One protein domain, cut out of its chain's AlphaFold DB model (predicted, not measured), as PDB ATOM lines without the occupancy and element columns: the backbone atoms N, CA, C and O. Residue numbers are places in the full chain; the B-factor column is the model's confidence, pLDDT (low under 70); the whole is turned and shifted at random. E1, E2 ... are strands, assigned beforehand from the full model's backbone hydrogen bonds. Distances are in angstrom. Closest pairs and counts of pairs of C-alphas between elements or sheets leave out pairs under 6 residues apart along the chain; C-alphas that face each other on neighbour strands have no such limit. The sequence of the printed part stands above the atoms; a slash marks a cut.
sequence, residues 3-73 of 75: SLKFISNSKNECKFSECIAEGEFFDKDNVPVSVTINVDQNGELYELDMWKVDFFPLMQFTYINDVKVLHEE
ATOM      1  N   SER A   3     180.995  32.242 377.257       90.56
ATOM      2  CA  SER A   3     179.716  31.966 377.894       90.56
ATOM      3  C   SER A   3     179.907  31.489 379.326       90.56
ATOM      4  O   SER A   3     180.900  30.837 379.670       90.56
ATOM      5  N   LEU A   4     178.958  31.857 380.179       93.81
ATOM      6  CA  LEU A   4     178.831  31.362 381.537       93.81
ATOM      7  C   LEU A   4     177.541  30.560 381.619       93.81
ATOM      8  O   LEU A   4     176.443  31.109 381.557       93.81
ATOM      9  N   LYS A   5     177.685  29.245 381.777       93.75
ATOM     10  CA  LYS A   5     176.546  28.351 381.944       93.75
ATOM     11  C   LYS A   5     176.056  28.379 383.388       93.75
ATOM     12  O   LYS A   5     176.842  28.164 384.314       93.75
ATOM     13  N   PHE A   6     174.759  28.592 383.579       93.56
ATOM     14  CA  PHE A   6     174.136  28.447 384.888       93.56
ATOM     15  C   PHE A   6     173.964  26.958 385.212       93.56
ATOM     16  O   PHE A   6     173.593  26.149 384.360       93.56
ATOM     17  N   ILE A   7     174.268  26.576 386.453       89.81
ATOM     18  CA  ILE A   7     174.076  25.205 386.929       89.81
ATOM     19  C   ILE A   7     172.763  25.169 387.704       89.81
ATOM     20  O   ILE A   7     172.670  25.739 388.791       89.81
ATOM     21  N   SER A   8     171.763  24.486 387.147       81.31
ATOM     22  CA  SER A   8     170.521  24.180 387.856       81.31
ATOM     23  C   SER A   8     170.658  22.885 388.662       81.31
ATOM     24  O   SER A   8     171.335  21.941 388.253       81.31
ATOM     25  N   ASN A   9     169.980  22.829 389.811       82.00
ATOM     26  CA  ASN A   9     169.799  21.598 390.589       82.00
ATOM     27  C   ASN A   9     168.636  20.737 390.057       82.00
ATOM     28  O   ASN A   9     168.342  19.677 390.620       82.00
ATOM     29  N   SER A  10     167.943  21.199 389.011       77.44
ATOM     30  CA  SER A  10     166.885  20.451 388.346       77.44
ATOM     31  C   SER A  10     167.428  19.144 387.767       77.44
ATOM     32  O   SER A  10     168.533  19.073 387.233       77.44
ATOM     33  N   LYS A  11     166.633  18.075 387.878       76.44
ATOM     34  CA  LYS A  11     166.953  16.769 387.274       76.44
ATOM     35  C   LYS A  11     166.573  16.700 385.794       76.44
ATOM     36  O   LYS A  11     166.827  15.677 385.160       76.44
ATOM     37  N   ASN A  12     165.921  17.737 385.276       78.62
ATOM     38  CA  ASN A  12     165.483  17.787 383.892       78.62
ATOM     39  C   ASN A  12     166.668  18.080 382.968       78.62
ATOM     40  O   ASN A  12     167.683  18.640 383.378       78.62
ATOM     41  N   GLU A  13     166.534  17.702 381.697       80.75
ATOM     42  CA  GLU A  13     167.492  18.140 380.686       80.75
ATOM     43  C   GLU A  13     167.471  19.671 380.604       80.75
ATOM     44  O   GLU A  13     166.403  20.270 380.529       80.75
ATOM     45  N   CYS A  14     168.645  20.294 380.600       85.62
ATOM     46  CA  CYS A  14     168.804  21.740 380.496       85.62
ATOM     47  C   CYS A  14     169.313  22.063 379.086       85.62
ATOM     48  O   CYS A  14     170.496  21.850 378.784       85.62
ATOM     49  N   LYS A  15     168.409  22.487 378.199       91.56
ATOM     50  CA  LYS A  15     168.702  22.887 376.817       91.56
ATOM     51  C   LYS A  15     168.209  24.308 376.602       91.56
ATOM     52  O   LYS A  15     167.168  24.687 377.113       91.56
ATOM     53  N   PHE A  16     168.947  25.070 375.812       94.12
ATOM     54  CA  PHE A  16     168.528  26.403 375.399       94.12
ATOM     55  C   PHE A  16     167.081  26.413 374.868       94.12
ATOM     56  O   PHE A  16     166.707  25.523 374.097       94.12
ATOM     57  N   SER A  17     166.314  27.434 375.255       95.69
ATOM     58  CA  SER A  17     164.986  27.739 374.715       95.69
ATOM     59  C   SER A  17     164.977  29.088 374.006       95.69
ATOM     60  O   SER A  17     164.809  29.136 372.789       95.69
ATOM     61  N   GLU A  18     165.194  30.172 374.752       96.00
ATOM     62  CA  GLU A  18     165.080  31.536 374.234       96.00
ATOM     63  C   GLU A  18     165.997  32.523 374.966       96.00
ATOM     64  O   GLU A  18     166.491  32.252 376.064       96.00
ATOM     65  N   CYS A  19     166.225  33.671 374.328       96.31
ATOM     66  CA  CYS A  19     166.891  34.829 374.916       96.31
ATOM     67  C   CYS A  19     165.827  35.735 375.542       96.31
ATOM     68  O   CYS A  19     164.917  36.169 374.841       96.31
ATOM     69  N   ILE A  20     165.948  36.025 376.838       96.38
ATOM     70  CA  ILE A  20     164.962  36.828 377.585       96.38
ATOM     71  C   ILE A  20     165.423  38.263 377.844       96.38
ATOM     72  O   ILE A  20     164.622  39.110 378.239       96.38
ATOM     73  N   ALA A  21     166.714  38.545 377.659       95.62
ATOM     74  CA  ALA A  21     167.259  39.885 377.808       95.62
ATOM     75  C   ALA A  21     168.512  40.064 376.956       95.62
ATOM     76  O   ALA A  21     169.412  39.219 376.957       95.62
ATOM     77  N   GLU A  22     168.589  41.216 376.301       96.00
ATOM     78  CA  GLU A  22     169.755  41.646 375.537       96.00
ATOM     79  C   GLU A  22     170.272  42.973 376.074       96.00
ATOM     80  O   GLU A  22     169.502  43.876 376.413       96.00
ATOM     81  N   GLY A  23     171.591  43.117 376.106       95.12
ATOM     82  CA  GLY A  23     172.238  44.360 376.472       95.12
ATOM     83  C   GLY A  23     173.539  44.585 375.724       95.12
ATOM     84  O   GLY A  23     174.123  43.680 375.126       95.12
ATOM     85  N   GLU A  24     174.007  45.821 375.783       96.31
ATOM     86  CA  GLU A  24     175.297  46.217 375.240       96.31
ATOM     87  C   GLU A  24     176.035  47.144 376.202       96.31
ATOM     88  O   GLU A  24     175.433  47.941 376.927       96.31
ATOM     89  N   PHE A  25     177.360  47.059 376.188       96.62
ATOM     90  CA  PHE A  25     178.238  48.063 376.777       96.62
ATOM     91  C   PHE A  25     179.493  48.222 375.917       96.62
ATOM     92  O   PHE A  25     179.732  47.445 374.991       96.62
ATOM     93  N   PHE A  26     180.308  49.227 376.217       96.94
ATOM     94  CA  PHE A  26     181.594  49.431 375.555       96.94
ATOM     95  C   PHE A  26     182.735  48.929 376.439       96.94
ATOM     96  O   PHE A  26     182.817  49.294 377.612       96.94
ATOM     97  N   ASP A  27     183.629  48.113 375.877       97.19
ATOM     98  CA  ASP A  27     184.900  47.776 376.528       97.19
ATOM     99  C   ASP A  27     185.802  49.026 376.605       97.19
ATOM    100  O   ASP A  27     185.527  50.073 376.010       97.19
ATOM    101  N   LYS A  28     186.914  48.932 377.335       97.06
ATOM    102  CA  LYS A  28     187.853  50.038 377.573       97.06
ATOM    103  C   LYS A  28     188.409  50.676 376.290       97.06
ATOM    104  O   LYS A  28     188.812  51.837 376.305       97.06
ATOM    105  N   ASP A  29     188.460  49.928 375.196       97.31
ATOM    106  CA  ASP A  29     188.899  50.375 373.873       97.31
ATOM    107  C   ASP A  29     187.753  50.886 372.978       97.31
ATOM    108  O   ASP A  29     187.959  51.124 371.789       97.31
ATOM    109  N   ASN A  30     186.571  51.128 373.555       96.38
ATOM    110  CA  ASN A  30     185.344  51.556 372.875       96.38
ATOM    111  C   ASN A  30     184.812  50.553 371.844       96.38
ATOM    112  O   ASN A  30     184.040  50.923 370.955       96.38
ATOM    113  N   VAL A  31     185.187  49.281 371.956       97.62
ATOM    114  CA  VAL A  31     184.596  48.219 371.146       97.62
ATOM    115  C   VAL A  31     183.312  47.726 371.824       97.62
ATOM    116  O   VAL A  31     183.335  47.432 373.023       97.62
ATOM    117  N   PRO A  32     182.190  47.614 371.091       97.00
ATOM    118  CA  PRO A  32     180.951  47.076 371.634       97.00
ATOM    119  C   PRO A  32     181.095  45.637 372.133       97.00
ATOM    120  O   PRO A  32     181.691  44.774 371.477       97.00
ATOM    121  N   VAL A  33     180.474  45.379 373.275       96.94
ATOM    122  CA  VAL A  33     180.289  44.057 373.856       96.94
ATOM    123  C   VAL A  33     178.794  43.809 373.965       96.94
ATOM    124  O   VAL A  33     178.095  44.507 374.696       96.94
ATOM    125  N   SER A  34     178.315  42.812 373.228       95.94
ATOM    126  CA  SER A  34     176.951  42.303 373.335       95.94
ATOM    127  C   SER A  34     176.863  41.304 374.486       95.94
ATOM    128  O   SER A  34     177.791  40.513 374.697       95.94
ATOM    129  N   VAL A  35     175.765  41.362 375.235       95.25
ATOM    130  CA  VAL A  35     175.462  40.487 376.366       95.25
ATOM    131  C   VAL A  35     174.051  39.939 376.201       95.25
ATOM    132  O   VAL A  35     173.131  40.714 375.941       95.25
ATOM    133  N   THR A  36     173.863  38.635 376.389       95.94
ATOM    134  CA  THR A  36     172.527  38.020 376.374       95.94
ATOM    135  C   THR A  36     172.309  37.115 377.578       95.94
ATOM    136  O   THR A  36     173.240  36.478 378.073       95.94
ATOM    137  N   ILE A  37     171.065  37.065 378.055       96.38
ATOM    138  CA  ILE A  37     170.618  36.119 379.078       96.38
ATOM    139  C   ILE A  37     169.635  35.155 378.430       96.38
ATOM    140  O   ILE A  37     168.566  35.549 377.967       96.38
ATOM    141  N   ASN A  38     170.002  33.882 378.449       95.69
ATOM    142  CA  ASN A  38     169.232  32.799 377.867       95.69
ATOM    143  C   ASN A  38     168.574  31.958 378.967       95.69
ATOM    144  O   ASN A  38     169.190  31.698 380.008       95.69
ATOM    145  N   VAL A  39     167.364  31.467 378.709       95.75
ATOM    146  CA  VAL A  39     166.673  30.471 379.545       95.75
ATOM    147  C   VAL A  39     166.583  29.123 378.843       95.75
ATOM    148  O   VAL A  39     166.726  29.012 377.622       95.75
ATOM    149  N   ASP A  40     166.383  28.078 379.637       94.81
ATOM    150  CA  ASP A  40     166.201  26.718 379.165       94.81
ATOM    151  C   ASP A  40     164.723  26.426 378.862       94.81
ATOM    152  O   ASP A  40     163.846  27.257 379.103       94.81
ATOM    153  N   GLN A  41     164.411  25.239 378.334       93.75
ATOM    154  CA  GLN A  41     163.022  24.891 378.001       93.75
ATOM    155  C   GLN A  41     162.093  24.724 379.217       93.75
ATOM    156  O   GLN A  41     160.898  24.483 379.046       93.75
ATOM    157  N   ASN A  42     162.626  24.809 380.437       92.19
ATOM    158  CA  ASN A  42     161.866  24.826 381.683       92.19
ATOM    159  C   ASN A  42     161.667  26.261 382.212       92.19
ATOM    160  O   ASN A  42     161.046  26.431 383.260       92.19
ATOM    161  N   GLY A  43     162.187  27.275 381.510       91.75
ATOM    162  CA  GLY A  43     162.197  28.672 381.945       91.75
ATOM    163  C   GLY A  43     163.247  28.980 383.018       91.75
ATOM    164  O   GLY A  43     163.189  30.040 383.636       91.75
ATOM    165  N   GLU A  44     164.198  28.075 383.277       93.56
ATOM    166  CA  GLU A  44     165.304  28.320 384.208       93.56
ATOM    167  C   GLU A  44     166.470  29.014 383.490       93.56
ATOM    168  O   GLU A  44     166.670  28.827 382.293       93.56
ATOM    169  N   LEU A  45     167.274  29.807 384.211       94.31
ATOM    170  CA  LEU A  45     168.473  30.429 383.633       94.31
ATOM    171  C   LEU A  45     169.396  29.360 383.032       94.31
ATOM    172  O   LEU A  45     169.768  28.399 383.708       94.31
ATOM    173  N   TYR A  46     169.784  29.561 381.775       95.06
ATOM    174  CA  TYR A  46     170.585  28.621 380.995       95.06
ATOM    175  C   TYR A  46     172.010  29.129 380.792       95.06
ATOM    176  O   TYR A  46     172.975  28.476 381.198       95.06
ATOM    177  N   GLU A  47     172.160  30.320 380.211       96.19
ATOM    178  CA  GLU A  47     173.464  30.863 379.832       96.19
ATOM    179  C   GLU A  47     173.480  32.392 379.876       96.19
ATOM    180  O   GLU A  47     172.487  33.045 379.559       96.19
ATOM    181  N   LEU A  48     174.618  32.948 380.289       95.62
ATOM    182  CA  LEU A  48     174.988  34.342 380.084       95.62
ATOM    183  C   LEU A  48     176.091  34.367 379.027       95.62
ATOM    184  O   LEU A  48     177.204  33.903 379.290       95.62
ATOM    185  N   ASP A  49     175.793  34.922 377.859       95.06
ATOM    186  CA  ASP A  49     176.760  35.064 376.776       95.06
ATOM    187  C   ASP A  49     177.316  36.479 376.719       95.06
ATOM    188  O   ASP A  49     176.596  37.461 376.892       95.06
ATOM    189  N   MET A  50     178.616  36.581 376.437       94.44
ATOM    190  CA  MET A  50     179.288  37.848 376.175       94.44
ATOM    191  C   MET A  50     180.124  37.768 374.901       94.44
ATOM    192  O   MET A  50     181.005  36.907 374.730       94.44
ATOM    193  N   TRP A  51     179.908  38.729 374.010       95.31
ATOM    194  CA  TRP A  51     180.629  38.828 372.752       95.31
ATOM    195  C   TRP A  51     181.120  40.247 372.484       95.31
ATOM    196  O   TRP A  51     180.358  41.140 372.128       95.31
ATOM    197  N   LYS A  52     182.439  40.425 372.598       96.50
ATOM    198  CA  LYS A  52     183.145  41.574 372.037       96.50
ATOM    199  C   LYS A  52     183.266  41.404 370.522       96.50
ATOM    200  O   LYS A  52     183.823  40.403 370.061       96.50
ATOM    201  N   VAL A  53     182.735  42.361 369.761       94.19
ATOM    202  CA  VAL A  53     182.478  42.203 368.313       94.19
ATOM    203  C   VAL A  53     183.737  42.054 367.450       94.19
ATOM    204  O   VAL A  53     183.656  41.573 366.323       94.19
ATOM    205  N   ASP A  54     184.904  42.429 367.970       96.31
ATOM    206  CA  ASP A  54     186.195  42.355 367.277       96.31
ATOM    207  C   ASP A  54     186.995  41.071 367.572       96.31
ATOM    208  O   ASP A  54     188.088  40.893 367.038       96.31
ATOM    209  N   PHE A  55     186.453  40.169 368.401       90.75
ATOM    210  CA  PHE A  55     187.069  38.904 368.821       90.75
ATOM    211  C   PHE A  55     188.370  39.019 369.634       90.75
ATOM    212  O   PHE A  55     188.967  37.986 369.954       90.75
ATOM    213  N   PHE A  56     188.788  40.220 370.038       94.69
ATOM    214  CA  PHE A  56     189.882  40.371 370.994       94.69
ATOM    215  C   PHE A  56     189.406  40.055 372.424       94.69
ATOM    216  O   PHE A  56     188.203  40.063 372.707       94.69
ATOM    217  N   PRO A  57     190.324  39.735 373.356       93.94
ATOM    218  CA  PRO A  57     189.962  39.562 374.756       93.94
ATOM    219  C   PRO A  57     189.286  40.812 375.330       93.94
ATOM    220  O   PRO A  57     189.689  41.938 375.029       93.94
ATOM    221  N   LEU A  58     188.290  40.598 376.192       94.56
ATOM    222  CA  LEU A  58     187.682  41.663 376.986       94.56
ATOM    223  C   LEU A  58     188.744  42.260 377.917       94.56
ATOM    224  O   LEU A  58     189.389  41.525 378.670       94.56
ATOM    225  N   MET A  59     188.926  43.577 377.874       95.50
ATOM    226  CA  MET A  59     189.900  44.262 378.721       95.50
ATOM    227  C   MET A  59     189.330  44.562 380.106       95.50
ATOM    228  O   MET A  59     190.065  44.508 381.095       95.50
ATOM    229  N   GLN A  60     188.041  44.902 380.181       93.69
ATOM    230  CA  GLN A  60     187.390  45.292 381.423       93.69
ATOM    231  C   GLN A  60     185.884  44.983 381.416       93.69
ATOM    232  O   GLN A  60     185.180  45.241 380.445       93.69
ATOM    233  N   PHE A  61     185.375  44.475 382.543       91.31
ATOM    234  CA  PHE A  61     183.934  44.424 382.801       91.31
ATOM    235  C   PHE A  61     183.403  45.806 383.187       91.31
ATOM    236  O   PHE A  61     184.067  46.553 383.909       91.31
ATOM    237  N   THR A  62     182.192  46.119 382.737       93.44
ATOM    238  CA  THR A  62     181.530  47.391 383.035       93.44
ATOM    239  C   THR A  62     180.741  47.359 384.351       93.44
ATOM    240  O   THR A  62     180.578  46.301 384.964       93.44
ATOM    241  N   TYR A  63     180.225  48.510 384.787       92.94
ATOM    242  CA  TYR A  63     179.237  48.581 385.863       92.94
ATOM    243  C   TYR A  63     177.821  48.400 385.315       92.94
ATOM    244  O   TYR A  63     177.529  48.759 384.180       92.94
ATOM    245  N   ILE A  64     176.908  47.891 386.146       88.00
ATOM    246  CA  ILE A  64     175.521  47.615 385.734       88.00
ATOM    247  C   ILE A  64     174.811  48.848 385.149       88.00
ATOM    248  O   ILE A  64     174.043  48.718 384.207       88.00
ATOM    249  N   ASN A  65     175.120  50.046 385.658       93.62
ATOM    250  CA  ASN A  65     174.523  51.303 385.197       93.62
ATOM    251  C   ASN A  65     174.975  51.716 383.789       93.62
ATOM    252  O   ASN A  65     174.345  52.575 383.178       93.62
ATOM    253  N   ASP A  66     176.063  51.127 383.295       94.75
ATOM    254  CA  ASP A  66     176.637  51.412 381.982       94.75
ATOM    255  C   ASP A  66     176.201  50.376 380.931       94.75
ATOM    256  O   ASP A  66     176.543  50.504 379.756       94.75
ATOM    257  N   VAL A  67     175.458  49.339 381.340       95.06
ATOM    258  CA  VAL A  67     174.841  48.383 380.418       95.06
ATOM    259  C   VAL A  67     173.538  48.978 379.910       95.06
ATOM    260  O   VAL A  67     172.616  49.263 380.673       95.06
ATOM    261  N   LYS A  68     173.440  49.132 378.595       95.81
ATOM    262  CA  LYS A  68     172.204  49.531 377.935       95.81
ATOM    263  C   LYS A  68     171.404  48.280 377.594       95.81
ATOM    264  O   LYS A  68     171.844  47.485 376.769       95.81
ATOM    265  N   VAL A  69     170.232  48.127 378.203       93.94
ATOM    266  CA  VAL A  69     169.292  47.048 377.874       93.94
ATOM    267  C   VAL A  69     168.594  47.379 376.554       93.94
ATOM    268  O   VAL A  69     168.110  48.496 376.361       93.94
ATOM    269  N   LEU A  70     168.612  46.432 375.618       87.31
ATOM    270  CA  LEU A  70     168.122  46.604 374.249       87.31
ATOM    271  C   LEU A  70     166.712  46.046 374.061       87.31
ATOM    272  O   LEU A  70     165.931  46.608 373.294       87.31
ATOM    273  N   HIS A  71     166.383  44.974 374.780       72.88
ATOM    274  CA  HIS A  71     165.064  44.361 374.775       72.88
ATOM    275  C   HIS A  71     164.802  43.718 376.141       72.88
ATOM    276  O   HIS A  71     165.570  42.860 376.575       72.88
ATOM    277  N   GLU A  72     163.727  44.139 376.804       60.47
ATOM    278  CA  GLU A  72     163.095  43.390 377.893       60.47
ATOM    279  C   GLU A  72     161.773  42.873 377.324       60.47
ATOM    280  O   GLU A  72     160.953  43.675 376.862       60.47
ATOM    281  N   GLU A  73     161.554  41.556 377.297       55.75
ATOM    282  CA  GLU A  73     160.196  41.070 377.064       55.75
ATOM    283  C   GLU A  73     159.321  41.531 378.236       55.75
ATOM    284  O   GLU A  73     159.508  41.122 379.381       55.75
TER     285      GLU A  73
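What this domain is: This is residues 3 to 73 of the 75 residues of an uncharacterized protein of Parachlamydiaceae bacterium (UniProt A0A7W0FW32). One twisted sheet makes an elongated slab, with long strands E4, E3 and E2 in its middle, short E1 and E5 at its edges, and residues 53 to 67 looping from E4 to E5. The 71 printed residues have no named helix and five strands, E1 to E5 along the chain, class all strand; the sheet's order is E1 E4 E3 E2 E5, antiparallel. It is only just loose, close to compact: radius of gyration of the C-alphas 13.6 A, spans 42 by 25 by 19 A.

How they stand to each other: E2, residues 16 to 26, E3, residues 32 to 40, and E4, residues 45 to 52, form two hairpins and a meander, successive antiparallel neighbours; N 35 and O 23, and N 38 and O 47, each 2.8 A, are within hydrogen-bond range. E1, residues 3 to 5, pairs with E4 (N 4 and O 48, 2.8 A), and E5, residues 68 to 72, with E2 (N 70 and O 22, 2.8 A), each giving a Greek key, the meander plus an antiparallel neighbour of its far strand.

Where its parts are: E2 spans 26.5 A and bends by 63 degrees at residue 20. C-alpha 3 is at (179.716, 31.966, 377.894), C-alpha 72 at (163.095, 43.390, 377.893).

The domain as a whole: The printed part has no cut. The link E4 to E5 is long. Residues 72 to 73 have pLDDT under 70.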